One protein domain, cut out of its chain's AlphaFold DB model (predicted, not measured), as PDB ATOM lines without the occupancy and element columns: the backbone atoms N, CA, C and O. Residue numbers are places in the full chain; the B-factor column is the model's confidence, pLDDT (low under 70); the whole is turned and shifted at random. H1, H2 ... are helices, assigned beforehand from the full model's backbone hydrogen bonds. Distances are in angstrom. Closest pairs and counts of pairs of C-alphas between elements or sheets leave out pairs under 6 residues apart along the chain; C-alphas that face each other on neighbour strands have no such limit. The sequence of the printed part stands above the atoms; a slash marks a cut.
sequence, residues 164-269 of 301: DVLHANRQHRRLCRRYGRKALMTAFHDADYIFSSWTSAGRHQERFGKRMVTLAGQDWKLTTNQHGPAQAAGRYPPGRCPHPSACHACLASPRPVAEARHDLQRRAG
ATOM      1  N   ASP A 164     -18.277  74.267  56.006       91.06
ATOM      2  CA  ASP A 164     -17.197  73.553  55.336       91.06
ATOM      3  C   ASP A 164     -15.816  74.168  55.634       91.06
ATOM      4  O   ASP A 164     -14.861  73.419  55.852       91.06
ATOM      5  N   VAL A 165     -15.708  75.497  55.762       92.56
ATOM      6  CA  VAL A 165     -14.489  76.185  56.237       92.56
ATOM      7  C   VAL A 165     -14.179  75.808  57.685       92.56
ATOM      8  O   VAL A 165     -13.032  75.497  58.018       92.56
ATOM      9  N   LEU A 166     -15.196  75.782  58.554       94.25
ATOM     10  CA  LEU A 166     -15.027  75.354  59.945       94.25
ATOM     11  C   LEU A 166     -14.546  73.897  60.002       94.25
ATOM     12  O   LEU A 166     -13.578  73.580  60.698       94.25
ATOM     13  N   HIS A 167     -15.176  73.002  59.242       93.31
ATOM     14  CA  HIS A 167     -14.793  71.596  59.182       93.31
ATOM     15  C   HIS A 167     -13.355  71.421  58.681       93.31
ATOM     16  O   HIS A 167     -12.563  70.721  59.320       93.31
ATOM     17  N   ALA A 168     -12.992  72.112  57.598       91.69
ATOM     18  CA  ALA A 168     -11.645  72.103  57.049       91.69
ATOM     19  C   ALA A 168     -10.607  72.589  58.072       91.69
ATOM     20  O   ALA A 168      -9.570  71.952  58.244       91.69
ATOM     21  N   ASN A 169     -10.882  73.664  58.825       94.06
ATOM     22  CA  ASN A 169      -9.949  74.131  59.854       94.06
ATOM     23  C   ASN A 169      -9.822  73.130  61.007       94.06
ATOM     24  O   ASN A 169      -8.717  72.879  61.484       94.06
ATOM     25  N   ARG A 170     -10.918  72.491  61.431       94.69
ATOM     26  CA  ARG A 170     -10.860  71.434  62.452       94.69
ATOM     27  C   ARG A 170      -9.983  70.267  62.000       94.69
ATOM     28  O   ARG A 170      -9.191  69.767  62.799       94.69
ATOM     29  N   GLN A 171     -10.125  69.838  60.747       93.00
ATOM     30  CA  GLN A 171      -9.273  68.807  60.157       93.00
ATOM     31  C   GLN A 171      -7.813  69.263  60.107       93.00
ATOM     32  O   GLN A 171      -6.947  68.542  60.594       93.00
ATOM     33  N   HIS A 172      -7.553  70.487  59.642       91.00
ATOM     34  CA  HIS A 172      -6.214  71.071  59.601       91.00
ATOM     35  C   HIS A 172      -5.532  71.054  60.980       91.00
ATOM     36  O   HIS A 172      -4.436  70.524  61.121       91.00
ATOM     37  N   ARG A 173      -6.227  71.486  62.041       91.75
ATOM     38  CA  ARG A 173      -5.714  71.430  63.426       91.75
ATOM     39  C   ARG A 173      -5.402  70.010  63.898       91.75
ATOM     40  O   ARG A 173      -4.448  69.806  64.645       91.75
ATOM     41  N   ARG A 174      -6.218  69.020  63.520       92.88
ATOM     42  CA  ARG A 174      -5.958  67.607  63.853       92.88
ATOM     43  C   ARG A 174      -4.702  67.108  63.149       92.88
ATOM     44  O   ARG A 174      -3.887  66.448  63.784       92.88
ATOM     45  N   LEU A 175      -4.533  67.462  61.877       90.44
ATOM     46  CA  LEU A 175      -3.334  67.144  61.111       90.44
ATOM     47  C   LEU A 175      -2.091  67.816  61.720       90.44
ATOM     48  O   LEU A 175      -1.098  67.124  61.916       90.44
ATOM     49  N   CYS A 176      -2.165  69.092  62.138       89.38
ATOM     50  CA  CYS A 176      -1.054  69.777  62.822       89.38
ATOM     51  C   CYS A 176      -0.612  69.024  64.081       89.38
ATOM     52  O   CYS A 176       0.579  68.906  64.351       89.38
ATOM     53  N   ARG A 177      -1.573  68.511  64.860       89.62
ATOM     54  CA  ARG A 177      -1.285  67.739  66.078       89.62
ATOM     55  C   ARG A 177      -0.694  66.367  65.777       89.62
ATOM     56  O   ARG A 177       0.152  65.911  66.528       89.62
ATOM     57  N   ARG A 178      -1.153  65.709  64.708       91.62
ATOM     58  CA  ARG A 178      -0.733  64.347  64.355       91.62
ATOM     59  C   ARG A 178       0.631  64.302  63.669       91.62
ATOM     60  O   ARG A 178       1.409  63.403  63.957       91.62
ATOM     61  N   TYR A 179       0.897  65.236  62.761       88.31
ATOM     62  CA  TYR A 179       2.074  65.215  61.881       88.31
ATOM     63  C   TYR A 179       3.082  66.331  62.181       88.31
ATOM     64  O   TYR A 179       4.145  66.393  61.568       88.31
ATOM     65  N   GLY A 180       2.760  67.216  63.124       88.06
ATOM     66  CA  GLY A 180       3.560  68.394  63.427       88.06
ATOM     67  C   GLY A 180       3.254  69.572  62.497       88.06
ATOM     68  O   GLY A 180       2.865  69.426  61.337       88.06
ATOM     69  N   ARG A 181       3.441  70.782  63.028       87.31
ATOM     70  CA  ARG A 181       3.101  72.041  62.345       87.31
ATOM     71  C   ARG A 181       4.004  72.346  61.161       87.31
ATOM     72  O   ARG A 181       3.509  72.713  60.105       87.31
ATOM     73  N   LYS A 182       5.316  72.158  61.324       85.06
ATOM     74  CA  LYS A 182       6.309  72.498  60.297       85.06
ATOM     75  C   LYS A 182       6.088  71.716  59.000       85.06
ATOM     76  O   LYS A 182       6.071  72.316  57.933       85.06
ATOM     77  N   ALA A 183       5.875  70.402  59.100       85.00
ATOM     78  CA  ALA A 183       5.603  69.552  57.941       85.00
ATOM     79  C   ALA A 183       4.301  69.960  57.237       85.00
ATOM     80  O   ALA A 183       4.255  70.071  56.012       85.00
ATOM     81  N   LEU A 184       3.252  70.240  58.015       87.81
ATOM     82  CA  LEU A 184       1.956  70.583  57.449       87.81
ATOM     83  C   LEU A 184       1.906  71.991  56.854       87.81
ATOM     84  O   LEU A 184       1.173  72.202  55.896       87.81
ATOM     85  N   MET A 185       2.695  72.936  57.366       85.81
ATOM     86  CA  MET A 185       2.784  74.287  56.814       85.81
ATOM     87  C   MET A 185       3.232  74.268  55.346       85.81
ATOM     88  O   MET A 185       2.627  74.946  54.520       85.81
ATOM     89  N   THR A 186       4.227  73.444  54.996       85.00
ATOM     90  CA  THR A 186       4.668  73.283  53.600       85.00
ATOM     91  C   THR A 186       3.552  72.716  52.724       85.00
ATOM     92  O   THR A 186       3.206  73.319  51.713       85.00
ATOM     93  N   ALA A 187       2.922  71.615  53.148       85.88
ATOM     94  CA  ALA A 187       1.814  71.012  52.404       85.88
ATOM     95  C   ALA A 187       0.611  71.967  52.269       85.88
ATOM     96  O   ALA A 187      -0.076  71.973  51.248       85.88
ATOM     97  N   PHE A 188       0.361  72.794  53.287       85.62
ATOM     98  CA  PHE A 188      -0.675  73.816  53.259       85.62
ATOM     99  C   PHE A 188      -0.353  74.914  52.239       85.62
ATOM    100  O   PHE A 188      -1.241  75.293  51.484       85.62
ATOM    101  N   HIS A 189       0.894  75.393  52.169       85.38
ATOM    102  CA  HIS A 189       1.308  76.366  51.152       85.38
ATOM    103  C   HIS A 189       1.193  75.805  49.730       85.38
ATOM    104  O   HIS A 189       0.731  76.514  48.840       85.38
ATOM    105  N   ASP A 190       1.541  74.534  49.513       84.69
ATOM    106  CA  ASP A 190       1.354  73.888  48.210       84.69
ATOM    107  C   ASP A 190      -0.132  73.807  47.841       84.69
ATOM    108  O   ASP A 190      -0.525  74.158  46.726       84.69
ATOM    109  N   ALA A 191      -0.980  73.398  48.789       84.75
ATOM    110  CA  ALA A 191      -2.424  73.340  48.592       84.75
ATOM    111  C   ALA A 191      -3.021  74.725  48.307       84.75
ATOM    112  O   ALA A 191      -3.825  74.861  47.384       84.75
ATOM    113  N   ASP A 192      -2.612  75.749  49.059       83.31
ATOM    114  CA  ASP A 192      -3.031  77.134  48.851       83.31
ATOM    115  C   ASP A 192      -2.586  77.643  47.477       83.31
ATOM    116  O   ASP A 192      -3.400  78.189  46.735       83.31
ATOM    117  N   TYR A 193      -1.345  77.377  47.062       84.94
ATOM    118  CA  TYR A 193      -0.840  77.739  45.737       84.94
ATOM    119  C   TYR A 193      -1.636  77.072  44.604       84.94
ATOM    120  O   TYR A 193      -2.072  77.745  43.665       84.94
ATOM    121  N   ILE A 194      -1.885  75.761  44.695       83.56
ATOM    122  CA  ILE A 194      -2.685  75.023  43.706       83.56
ATOM    123  C   ILE A 194      -4.099  75.602  43.648       83.56
ATOM    124  O   ILE A 194      -4.593  75.923  42.564       83.56
ATOM    125  N   PHE A 195      -4.731  75.791  44.807       82.25
ATOM    126  CA  PHE A 195      -6.086  76.321  44.902       82.25
ATOM    127  C   PHE A 195      -6.181  77.737  44.330       82.25
ATOM    128  O   PHE A 195      -7.100  78.051  43.572       82.25
ATOM    129  N   SER A 196      -5.186  78.572  44.618       81.69
ATOM    130  CA  SER A 196      -5.016  79.900  44.033       81.69
ATOM    131  C   SER A 196      -4.956  79.833  42.512       81.69
ATOM    132  O   SER A 196      -5.711  80.532  41.842       81.69
ATOM    133  N   SER A 197      -4.127  78.943  41.964       84.31
ATOM    134  CA  SER A 197      -3.965  78.791  40.515       84.31
ATOM    135  C   SER A 197      -5.255  78.342  39.817       84.31
ATOM    136  O   SER A 197      -5.586  78.832  38.738       84.31
ATOM    137  N   TRP A 198      -6.021  77.440  40.438       83.31
ATOM    138  CA  TRP A 198      -7.313  76.999  39.918       83.31
ATOM    139  C   TRP A 198      -8.341  78.115  39.968       83.31
ATOM    140  O   TRP A 198      -9.038  78.346  38.984       83.31
ATOM    141  N   THR A 199      -8.391  78.837  41.085       82.00
ATOM    142  CA  THR A 199      -9.335  79.933  41.276       82.00
ATOM    143  C   THR A 199      -9.093  81.049  40.259       82.00
ATOM    144  O   THR A 199     -10.039  81.470  39.598       82.00
ATOM    145  N   SER A 200      -7.835  81.457  40.055       81.69
ATOM    146  CA  SER A 200      -7.458  82.468  39.057       81.69
ATOM    147  C   SER A 200      -7.735  82.026  37.617       81.69
ATOM    148  O   SER A 200      -8.001  82.861  36.763       81.69
ATOM    149  N   ALA A 201      -7.712  80.720  37.342       83.81
ATOM    150  CA  ALA A 201      -8.072  80.161  36.041       83.81
ATOM    151  C   ALA A 201      -9.591  79.957  35.857       83.81
ATOM    152  O   ALA A 201      -9.997  79.316  34.891       83.81
ATOM    153  N   GLY A 202     -10.433  80.399  36.802       81.94
ATOM    154  CA  GLY A 202     -11.879  80.148  36.775       81.94
ATOM    155  C   GLY A 202     -12.265  78.678  36.994       81.94
ATOM    156  O   GLY A 202     -13.424  78.312  36.853       81.94
ATOM    157  N   ARG A 203     -11.312  77.818  37.373       80.69
ATOM    158  CA  ARG A 203     -11.492  76.371  37.585       80.69
ATOM    159  C   ARG A 203     -11.865  76.055  39.033       80.69
ATOM    160  O   ARG A 203     -11.308  75.144  39.645       80.69
ATOM    161  N   HIS A 204     -12.764  76.839  39.613       76.94
ATOM    162  CA  HIS A 204     -13.234  76.622  40.975       76.94
ATOM    163  C   HIS A 204     -14.565  75.866  40.984       76.94
ATOM    164  O   HIS A 204     -15.355  75.936  40.049       76.94
ATOM    165  N   GLN A 205     -14.815  75.110  42.051       77.69
ATOM    166  CA  GLN A 205     -16.063  74.364  42.197       77.69
ATOM    167  C   GLN A 205     -17.250  75.297  42.466       77.69
ATOM    168  O   GLN A 205     -17.092  76.335  43.109       77.69
ATOM    169  N   GLU A 206     -18.461  74.854  42.122       84.44
ATOM    170  CA  GLU A 206     -19.718  75.534  42.483       84.44
ATOM    171  C   GLU A 206     -19.797  75.838  43.992       84.44
ATOM    172  O   GLU A 206     -20.221  76.917  44.407       84.44
ATOM    173  N   ARG A 207     -19.300  74.917  44.832       85.19
ATOM    174  CA  ARG A 207     -19.209  75.107  46.289       85.19
ATOM    175  C   ARG A 207     -18.359  76.315  46.682       85.19
ATOM    176  O   ARG A 207     -18.727  77.030  47.608       85.19
ATOM    177  N   PHE A 208     -17.249  76.556  45.985       87.38
ATOM    178  CA  PHE A 208     -16.425  77.739  46.223       87.38
ATOM    179  C   PHE A 208     -17.176  79.016  45.835       87.38
ATOM    180  O   PHE A 208     -17.194  79.955  46.620       87.38
ATOM    181  N   GLY A 209     -17.872  79.025  44.693       88.19
ATOM    182  CA  GLY A 209     -18.709  80.160  44.288       88.19
ATOM    183  C   GLY A 209     -19.774  80.499  45.336       88.19
ATOM    184  O   GLY A 209     -19.835  81.633  45.807       88.19
ATOM    185  N   LYS A 210     -20.540  79.499  45.800       90.44
ATOM    186  CA  LYS A 210     -21.546  79.666  46.872       90.44
ATOM    187  C   LYS A 210     -20.937  80.239  48.152       90.44
ATOM    188  O   LYS A 210     -21.507  81.135  48.777       90.44
ATOM    189  N   ARG A 211     -19.751  79.751  48.520       91.19
ATOM    190  CA  ARG A 211     -19.005  80.221  49.688       91.19
ATOM    191  C   ARG A 211     -18.594  81.685  49.547       91.19
ATOM    192  O   ARG A 211     -18.778  82.458  50.483       91.19
ATOM    193  N   MET A 212     -18.049  82.062  48.394       91.12
ATOM    194  CA  MET A 212     -17.626  83.436  48.132       91.12
ATOM    195  C   MET A 212     -18.812  84.395  48.133       91.12
ATOM    196  O   MET A 212     -18.727  85.424  48.791       91.12
ATOM    197  N   VAL A 213     -19.944  84.014  47.531       91.81
ATOM    198  CA  VAL A 213     -21.184  84.805  47.600       91.81
ATOM    199  C   VAL A 213     -21.632  85.007  49.049       91.81
ATOM    200  O   VAL A 213     -21.974  86.116  49.449       91.81
ATOM    201  N   THR A 214     -21.567  83.954  49.866       93.69
ATOM    202  CA  THR A 214     -21.957  84.016  51.285       93.69
ATOM    203  C   THR A 214     -21.060  84.942  52.111       93.69
ATOM    204  O   THR A 214     -21.539  85.617  53.019       93.69
ATOM    205  N   LEU A 215     -19.750  84.950  51.845       91.31
ATOM    206  CA  LEU A 215     -18.776  85.684  52.662       91.31
ATOM    207  C   LEU A 215     -18.500  87.102  52.165       91.31
ATOM    208  O   LEU A 215     -18.260  87.984  52.985       91.31
ATOM    209  N   ALA A 216     -18.472  87.296  50.849       89.06
ATOM    210  CA  ALA A 216     -18.037  88.523  50.187       89.06
ATOM    211  C   ALA A 216     -19.167  89.236  49.416       89.06
ATOM    212  O   ALA A 216     -18.928  90.306  48.867       89.06
ATOM    213  N   GLY A 217     -20.384  88.680  49.400       90.06
ATOM    214  CA  GLY A 217     -21.538  89.247  48.696       90.06
ATOM    215  C   GLY A 217     -21.652  88.788  47.240       90.06
ATOM    216  O   GLY A 217     -20.775  88.101  46.721       90.06
ATOM    217  N   GLN A 218     -22.757  89.144  46.578       88.56
ATOM    218  CA  GLN A 218     -23.046  88.718  45.198       88.56
ATOM    219  C   GLN A 218     -22.055  89.299  44.181       88.56
ATOM    220  O   GLN A 218     -21.651  88.594  43.262       88.56
ATOM    221  N   ASP A 219     -21.582  90.525  44.412       84.50
ATOM    222  CA  ASP A 219     -20.662  91.243  43.521       84.50
ATOM    223  C   ASP A 219     -19.182  90.927  43.778       84.50
ATOM    224  O   ASP A 219     -18.291  91.714  43.437       84.50
ATOM    225  N   TRP A 220     -18.891  89.793  44.422       85.19
ATOM    226  CA  TRP A 220     -17.518  89.422  44.730       85.19
ATOM    227  C   TRP A 220     -16.698  89.254  43.441       85.19
ATOM    228  O   TRP A 220     -17.122  88.625  42.471       85.19
ATOM    229  N   LYS A 221     -15.481  89.804  43.442       80.44
ATOM    230  CA  LYS A 221     -14.530  89.691  42.330       80.44
ATOM    231  C   LYS A 221     -13.229  89.068  42.810       80.44
ATOM    232  O   LYS A 221     -12.752  89.355  43.907       80.44
ATOM    233  N   LEU A 222     -12.636  88.236  41.959       72.94
ATOM    234  CA  LEU A 222     -11.279  87.729  42.145       72.94
ATOM    235  C   LEU A 222     -10.275  88.824  41.807       72.94
ATOM    236  O   LEU A 222      -9.858  88.977  40.664       72.94
ATOM    237  N   THR A 223      -9.893  89.603  42.811       68.56
ATOM    238  CA  THR A 223      -8.767  90.530  42.708       68.56
ATOM    239  C   THR A 223      -7.464  89.761  42.906       68.56
ATOM    240  O   THR A 223      -7.332  88.967  43.834       68.56
ATOM    241  N   THR A 224      -6.490  89.969  42.023       56.62
ATOM    242  CA  THR A 224      -5.243  89.187  41.977       56.62
ATOM    243  C   THR A 224      -4.257  89.505  43.101       56.62
ATOM    244  O   THR A 224      -3.419  88.663  43.406       56.62
ATOM    245  N   ASN A 225      -4.352  90.684  43.730       54.12
ATOM    246  CA  ASN A 225      -3.255  91.208  44.556       54.12
ATOM    247  C   ASN A 225      -3.629  91.559  46.006       54.12
ATOM    248  O   ASN A 225      -2.738  91.827  46.807       54.12
ATOM    249  N   GLN A 226      -4.915  91.546  46.372       59.03
ATOM    250  CA  GLN A 226      -5.362  91.781  47.747       59.03
ATOM    251  C   GLN A 226      -6.592  90.925  48.024       59.03
ATOM    252  O   GLN A 226      -7.603  91.041  47.330       59.03
ATOM    253  N   HIS A 227      -6.482  90.053  49.024       70.56
ATOM    254  CA  HIS A 227      -7.590  89.232  49.486       70.56
ATOM    255  C   HIS A 227      -8.046  89.748  50.837       70.56
ATOM    256  O   HIS A 227      -7.391  89.487  51.846       70.56
ATOM    257  N   GLY A 228      -9.171  90.460  50.847       84.19
ATOM    258  CA  GLY A 228      -9.833  90.830  52.091       84.19
ATOM    259  C   GLY A 228     -10.150  89.591  52.948       84.19
ATOM    260  O   GLY A 228     -10.209  88.464  52.428       84.19
ATOM    261  N   PRO A 229     -10.369  89.754  54.265       88.06
ATOM    262  CA  PRO A 229     -10.730  88.679  55.187       88.06
ATOM    263  C   PRO A 229     -11.775  87.684  54.656       88.06
ATOM    264  O   PRO A 229     -11.621  86.477  54.852       88.06
ATOM    265  N   ALA A 230     -12.814  88.165  53.965       89.75
ATOM    266  CA  ALA A 230     -13.860  87.330  53.367       89.75
ATOM    267  C   ALA A 230     -13.324  86.395  52.276       89.75
ATOM    268  O   ALA A 230     -13.630  85.201  52.271       89.75
ATOM    269  N   GLN A 231     -12.473  86.913  51.389       87.38
ATOM    270  CA  GLN A 231     -11.874  86.127  50.317       87.38
ATOM    271  C   GLN A 231     -10.864  85.115  50.863       87.38
ATOM    272  O   GLN A 231     -10.840  83.967  50.423       87.38
ATOM    273  N   ALA A 232     -10.064  85.513  51.857       87.75
ATOM    274  CA  ALA A 232      -9.137  84.612  52.536       87.75
ATOM    275  C   ALA A 232      -9.879  83.447  53.222       87.75
ATOM    276  O   ALA A 232      -9.496  82.289  53.061       87.75
ATOM    277  N   ALA A 233     -10.984  83.736  53.917       90.69
ATOM    278  CA  ALA A 233     -11.848  82.711  54.504       90.69
ATOM    279  C   ALA A 233     -12.469  81.799  53.433       90.69
ATOM    280  O   ALA A 233     -12.490  80.577  53.582       90.69
ATOM    281  N   GLY A 234     -12.942  82.388  52.333       89.56
ATOM    282  CA  GLY A 234     -13.538  81.664  51.218       89.56
ATOM    283  C   GLY A 234     -12.567  80.697  50.543       89.56
ATOM    284  O   GLY A 234     -12.931  79.572  50.205       89.56
ATOM    285  N   ARG A 235     -11.301  81.088  50.412       87.00
ATOM    286  CA  ARG A 235     -10.257  80.281  49.769       87.00
ATOM    287  C   ARG A 235      -9.627  79.234  50.666       87.00
ATOM    288  O   ARG A 235      -8.834  78.437  50.178       87.00
ATOM    289  N   TYR A 236     -10.000  79.197  51.943       88.25
ATOM    290  CA  TYR A 236      -9.446  78.220  52.858       88.25
ATOM    291  C   TYR A 236      -9.661  76.792  52.318       88.25
ATOM    292  O   TYR A 236     -10.825  76.401  52.107       88.25
ATOM    293  N   PRO A 237      -8.577  76.027  52.061       81.31
ATOM    294  CA  PRO A 237      -8.666  74.782  51.316       81.31
ATOM    295  C   PRO A 237      -9.646  73.818  51.988       81.31
ATOM    296  O   PRO A 237      -9.499  73.532  53.182       81.31
ATOM    297  N   PRO A 238     -10.663  73.305  51.272       70.25
ATOM    298  CA  PRO A 238     -11.489  72.247  51.823       70.25
ATOM    299  C   PRO A 238     -10.587  71.036  52.086       70.25
ATOM    300  O   PRO A 238      -9.838  70.619  51.208       70.25
ATOM    301  N   GLY A 239     -10.671  70.433  53.275       57.12
ATOM    302  CA  GLY A 239      -9.838  69.277  53.646       57.12
ATOM    303  C   GLY A 239     -10.045  68.024  52.776       57.12
ATOM    304  O   GLY A 239      -9.380  67.014  52.978       57.12
ATOM    305  N   ARG A 240     -10.955  68.082  51.796       51.56
ATOM    306  CA  ARG A 240     -11.072  67.134  50.688       51.56
ATOM    307  C   ARG A 240     -10.824  67.900  49.391       51.56
ATOM    308  O   ARG A 240     -11.700  68.649  48.955       51.56
ATOM    309  N   CYS A 241      -9.649  67.731  48.783       44.16
ATOM    310  CA  CYS A 241      -9.420  68.296  47.455       44.16
ATOM    311  C   CYS A 241     -10.380  67.665  46.424       44.16
ATOM    312  O   CYS A 241     -10.649  66.465  46.493       44.16
ATOM    313  N   PRO A 242     -10.814  68.443  45.416       40.97
ATOM    314  CA  PRO A 242     -11.617  67.995  44.271       40.97
ATOM    315  C   PRO A 242     -11.039  66.808  43.500       40.97
ATOM    316  O   PRO A 242     -11.779  66.045  42.891       40.97
ATOM    317  N   HIS A 243      -9.710  66.690  43.496       45.38
ATOM    318  CA  HIS A 243      -8.974  65.648  42.799       45.38
ATOM    319  C   HIS A 243      -8.322  64.716  43.825       45.38
ATOM    320  O   HIS A 243      -7.247  65.041  44.346       45.38
ATOM    321  N   PRO A 244      -8.931  63.548  44.106       38.72
ATOM    322  CA  PRO A 244      -8.387  62.559  45.035       38.72
ATOM    323  C   PRO A 244      -6.944  62.169  44.695       38.72
ATOM    324  O   PRO A 244      -6.114  62.032  45.591       38.72
ATOM    325  N   SER A 245      -6.608  62.101  43.401       41.69
ATOM    326  CA  SER A 245      -5.260  61.771  42.920       41.69
ATOM    327  C   SER A 245      -4.207  62.844  43.222       41.69
ATOM    328  O   SER A 245      -3.043  62.509  43.396       41.69
ATOM    329  N   ALA A 246      -4.591  64.123  43.295       39.31
ATOM    330  CA  ALA A 246      -3.673  65.211  43.650       39.31
ATOM    331  C   ALA A 246      -3.484  65.320  45.174       39.31
ATOM    332  O   ALA A 246      -2.405  65.649  45.652       39.31
ATOM    333  N   CYS A 247      -4.520  64.995  45.952       40.00
ATOM    334  CA  CYS A 247      -4.486  65.089  47.413       40.00
ATOM    335  C   CYS A 247      -3.760  63.911  48.074       40.00
ATOM    336  O   CYS A 247      -3.008  64.119  49.023       40.00
ATOM    337  N   HIS A 248      -3.932  62.688  47.555       39.91
ATOM    338  CA  HIS A 248      -3.163  61.532  48.025       39.91
ATOM    339  C   HIS A 248      -1.656  61.728  47.804       39.91
ATOM    340  O   HIS A 248      -0.869  61.360  48.670       39.91
ATOM    341  N   ALA A 249      -1.252  62.382  46.711       41.91
ATOM    342  CA  ALA A 249       0.149  62.720  46.468       41.91
ATOM    343  C   ALA A 249       0.691  63.775  47.456       41.91
ATOM    344  O   ALA A 249       1.808  63.624  47.941       41.91
ATOM    345  N   CYS A 250      -0.098  64.803  47.800       41.16
ATOM    346  CA  CYS A 250       0.339  65.886  48.695       41.16
ATOM    347  C   CYS A 250       0.274  65.552  50.197       41.16
ATOM    348  O   CYS A 250       1.030  66.134  50.969       41.16
ATOM    349  N   LEU A 251      -0.625  64.662  50.639       42.81
ATOM    350  CA  LEU A 251      -0.830  64.378  52.072       42.81
ATOM    351  C   LEU A 251      -0.341  62.994  52.525       42.81
ATOM    352  O   LEU A 251      -0.207  62.789  53.730       42.81
ATOM    353  N   ALA A 252      -0.076  62.051  51.612       35.47
ATOM    354  CA  ALA A 252       0.296  60.674  51.967       35.47
ATOM    355  C   ALA A 252       1.724  60.261  51.568       35.47
ATOM    356  O   ALA A 252       2.106  59.127  51.846       35.47
ATOM    357  N   SER A 253       2.527  61.134  50.948       37.19
ATOM    358  CA  SER A 253       3.856  60.756  50.455       37.19
ATOM    359  C   SER A 253       4.957  61.715  50.928       37.19
ATOM    360  O   SER A 253       4.872  62.904  50.633       37.19
ATOM    361  N   PRO A 254       6.054  61.227  51.542       39.03
ATOM    362  CA  PRO A 254       7.297  61.982  51.710       39.03
ATOM    363  C   PRO A 254       8.077  62.040  50.381       39.03
ATOM    364  O   PRO A 254       9.289  61.852  50.346       39.03
ATOM    365  N   ARG A 255       7.377  62.237  49.256       46.91
ATOM    366  CA  ARG A 255       8.037  62.484  47.970       46.91
ATOM    367  C   ARG A 255       8.477  63.946  47.931       46.91
ATOM    368  O   ARG A 255       7.774  64.792  48.492       46.91
ATOM    369  N   PRO A 256       9.610  64.270  47.288       44.47
ATOM    370  CA  PRO A 256      10.031  65.651  47.161       44.47
ATOM    371  C   PRO A 256       8.919  66.435  46.461       44.47
ATOM    372  O   PRO A 256       8.497  66.084  45.361       44.47
ATOM    373  N   VAL A 257       8.457  67.506  47.105       46.44
ATOM    374  CA  VAL A 257       7.423  68.454  46.644       46.44
ATOM    375  C   VAL A 257       7.569  68.840  45.158       46.44
ATOM    376  O   VAL A 257       6.580  69.105  44.474       46.44
ATOM    377  N   ALA A 258       8.794  68.807  44.626       43.97
ATOM    378  CA  ALA A 258       9.114  69.022  43.218       43.97
ATOM    379  C   ALA A 258       8.388  68.066  42.245       43.97
ATOM    380  O   ALA A 258       7.901  68.517  41.210       43.97
ATOM    381  N   GLU A 259       8.255  66.778  42.571       44.31
ATOM    382  CA  GLU A 259       7.601  65.794  41.694       44.31
ATOM    383  C   GLU A 259       6.079  65.967  41.674       44.31
ATOM    384  O   GLU A 259       5.463  65.939  40.609       44.31
ATOM    385  N   ALA A 260       5.471  66.235  42.836       45.94
ATOM    386  CA  ALA A 260       4.042  66.528  42.933       45.94
ATOM    387  C   ALA A 260       3.688  67.817  42.172       45.94
ATOM    388  O   ALA A 260       2.689  67.861  41.450       45.94
ATOM    389  N   ARG A 261       4.544  68.845  42.265       48.19
ATOM    390  CA  ARG A 261       4.422  70.095  41.501       48.19
ATOM    391  C   ARG A 261       4.502  69.853  39.990       48.19
ATOM    392  O   ARG A 261       3.683  70.396  39.251       48.19
ATOM    393  N   HIS A 262       5.434  69.012  39.542       50.03
ATOM    394  CA  HIS A 262       5.601  68.653  38.133       50.03
ATOM    395  C   HIS A 262       4.406  67.841  37.589       50.03
ATOM    396  O   HIS A 262       3.908  68.114  36.498       50.03
ATOM    397  N   ASP A 263       3.862  66.901  38.365       47.12
ATOM    398  CA  ASP A 263       2.677  66.123  37.977       47.12
ATOM    399  C   ASP A 263       1.392  66.954  37.929       47.12
ATOM    400  O   ASP A 263       0.565  66.771  37.030       47.12
ATOM    401  N   LEU A 264       1.226  67.906  38.849       46.97
ATOM    402  CA  LEU A 264       0.125  68.868  38.815       46.97
ATOM    403  C   LEU A 264       0.217  69.805  37.606       46.97
ATOM    404  O   LEU A 264      -0.804  70.070  36.972       46.97
ATOM    405  N   GLN A 265       1.423  70.252  37.240       52.22
ATOM    406  CA  GLN A 265       1.653  71.037  36.024       52.22
ATOM    407  C   GLN A 265       1.345  70.233  34.752       52.22
ATOM    408  O   GLN A 265       0.692  70.759  33.853       52.22
ATOM    409  N   ARG A 266       1.716  68.945  34.697       52.22
ATOM    410  CA  ARG A 266       1.378  68.056  33.569       52.22
ATOM    411  C   ARG A 266      -0.126  67.796  33.443       52.22
ATOM    412  O   ARG A 266      -0.659  67.801  32.338       52.22
ATOM    413  N   ARG A 267      -0.831  67.602  34.564       45.88
ATOM    414  CA  ARG A 267      -2.284  67.328  34.586       45.88
ATOM    415  C   ARG A 267      -3.153  68.566  34.377       45.88
ATOM    416  O   ARG A 267      -4.304  68.424  33.978       45.88
ATOM    417  N   ALA A 268      -2.628  69.764  34.633       45.75
ATOM    418  CA  ALA A 268      -3.351  71.013  34.407       45.75
ATOM    419  C   ALA A 268      -3.666  71.279  32.923       45.75
ATOM    420  O   ALA A 268      -4.519  72.134  32.665       45.75
ATOM    421  N   GLY A 269      -3.027  70.543  31.997       38.84
ATOM    422  CA  GLY A 269      -3.158  70.687  30.547       38.84
ATOM    423  C   GLY A 269      -2.629  72.036  30.039       38.84
ATOM    424  O   GLY A 269      -2.544  72.997  30.810       38.84
TER     425      GLY A 269
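What this domain is: This is residues 164 to 269 of the 301 residues of an uncharacterized protein of Nonomuraea zeae (UniProt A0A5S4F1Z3). H1 and the long H2 make a narrow V, and a short helical hairpin, H3 and H4, sits at its open end with H4 crosswise to both. A second helical hairpin, H5 and H6, runs along H2 with few contacts to it. The printed part has 106 residues with six named helices, H1 to H6 in order, and no named strand: all helix. It is compact, with a radius of gyration of the C-alphas of 14.2 A and spans of 41 by 34 by 23 A.

Where its parts are: Find C-alpha 164 at (-17.197, 73.553, 55.336); from there H1 runs 22.0 A to residue 179. H2, residues 181 to 200, covers 27.6 A and ends at C-alpha 200, (-7.458, 82.468, 39.057). Next come H3, residues 206 to 216, 15.2 A; H4, residues 229 to 235, 10.0 A; and H5, residues 244 to 252, 11.3 A. H6, residues 257 to 267, covers 15.5 A and ends at (-2.284, 67.328, 34.586).

How they stand to each other: H1 is close to H2 but not clearly touching; the closest C-alphas, of Cys 176 and Leu 184, are 6.2 A apart. Their tilt of 33 degrees, opposite ways, is shallow, only just short of steep. Look at Phe 195 and Arg 235, closest C-alphas at 7.5 A: here H2, with residues 192 to 196 alone, only just touches H4, with 3 pairs within 8 A, about perpendicular at 88 degrees. The hairpin H3 and H4 touches at Leu 215 and Ala 230, closest C-alphas 5.2 A apart. H5 and H6 touch at Ala 249 and Ala 260, closest C-alphas 6.5 A apart. Every O i to N i+4 pair is within hydrogen-bond range in H1, H3, H4 and H6; H2 has 14 of 16 and H5 4 of 5.

The domain as a whole: The farthest C-alphas, of Asp 219 and Pro 254, are 41.3 A apart. The printed part has no cut; the link from H3 to H4, 12 residues, is long. pLDDT is under 70 at residues 223 to 226 and 239 to 269.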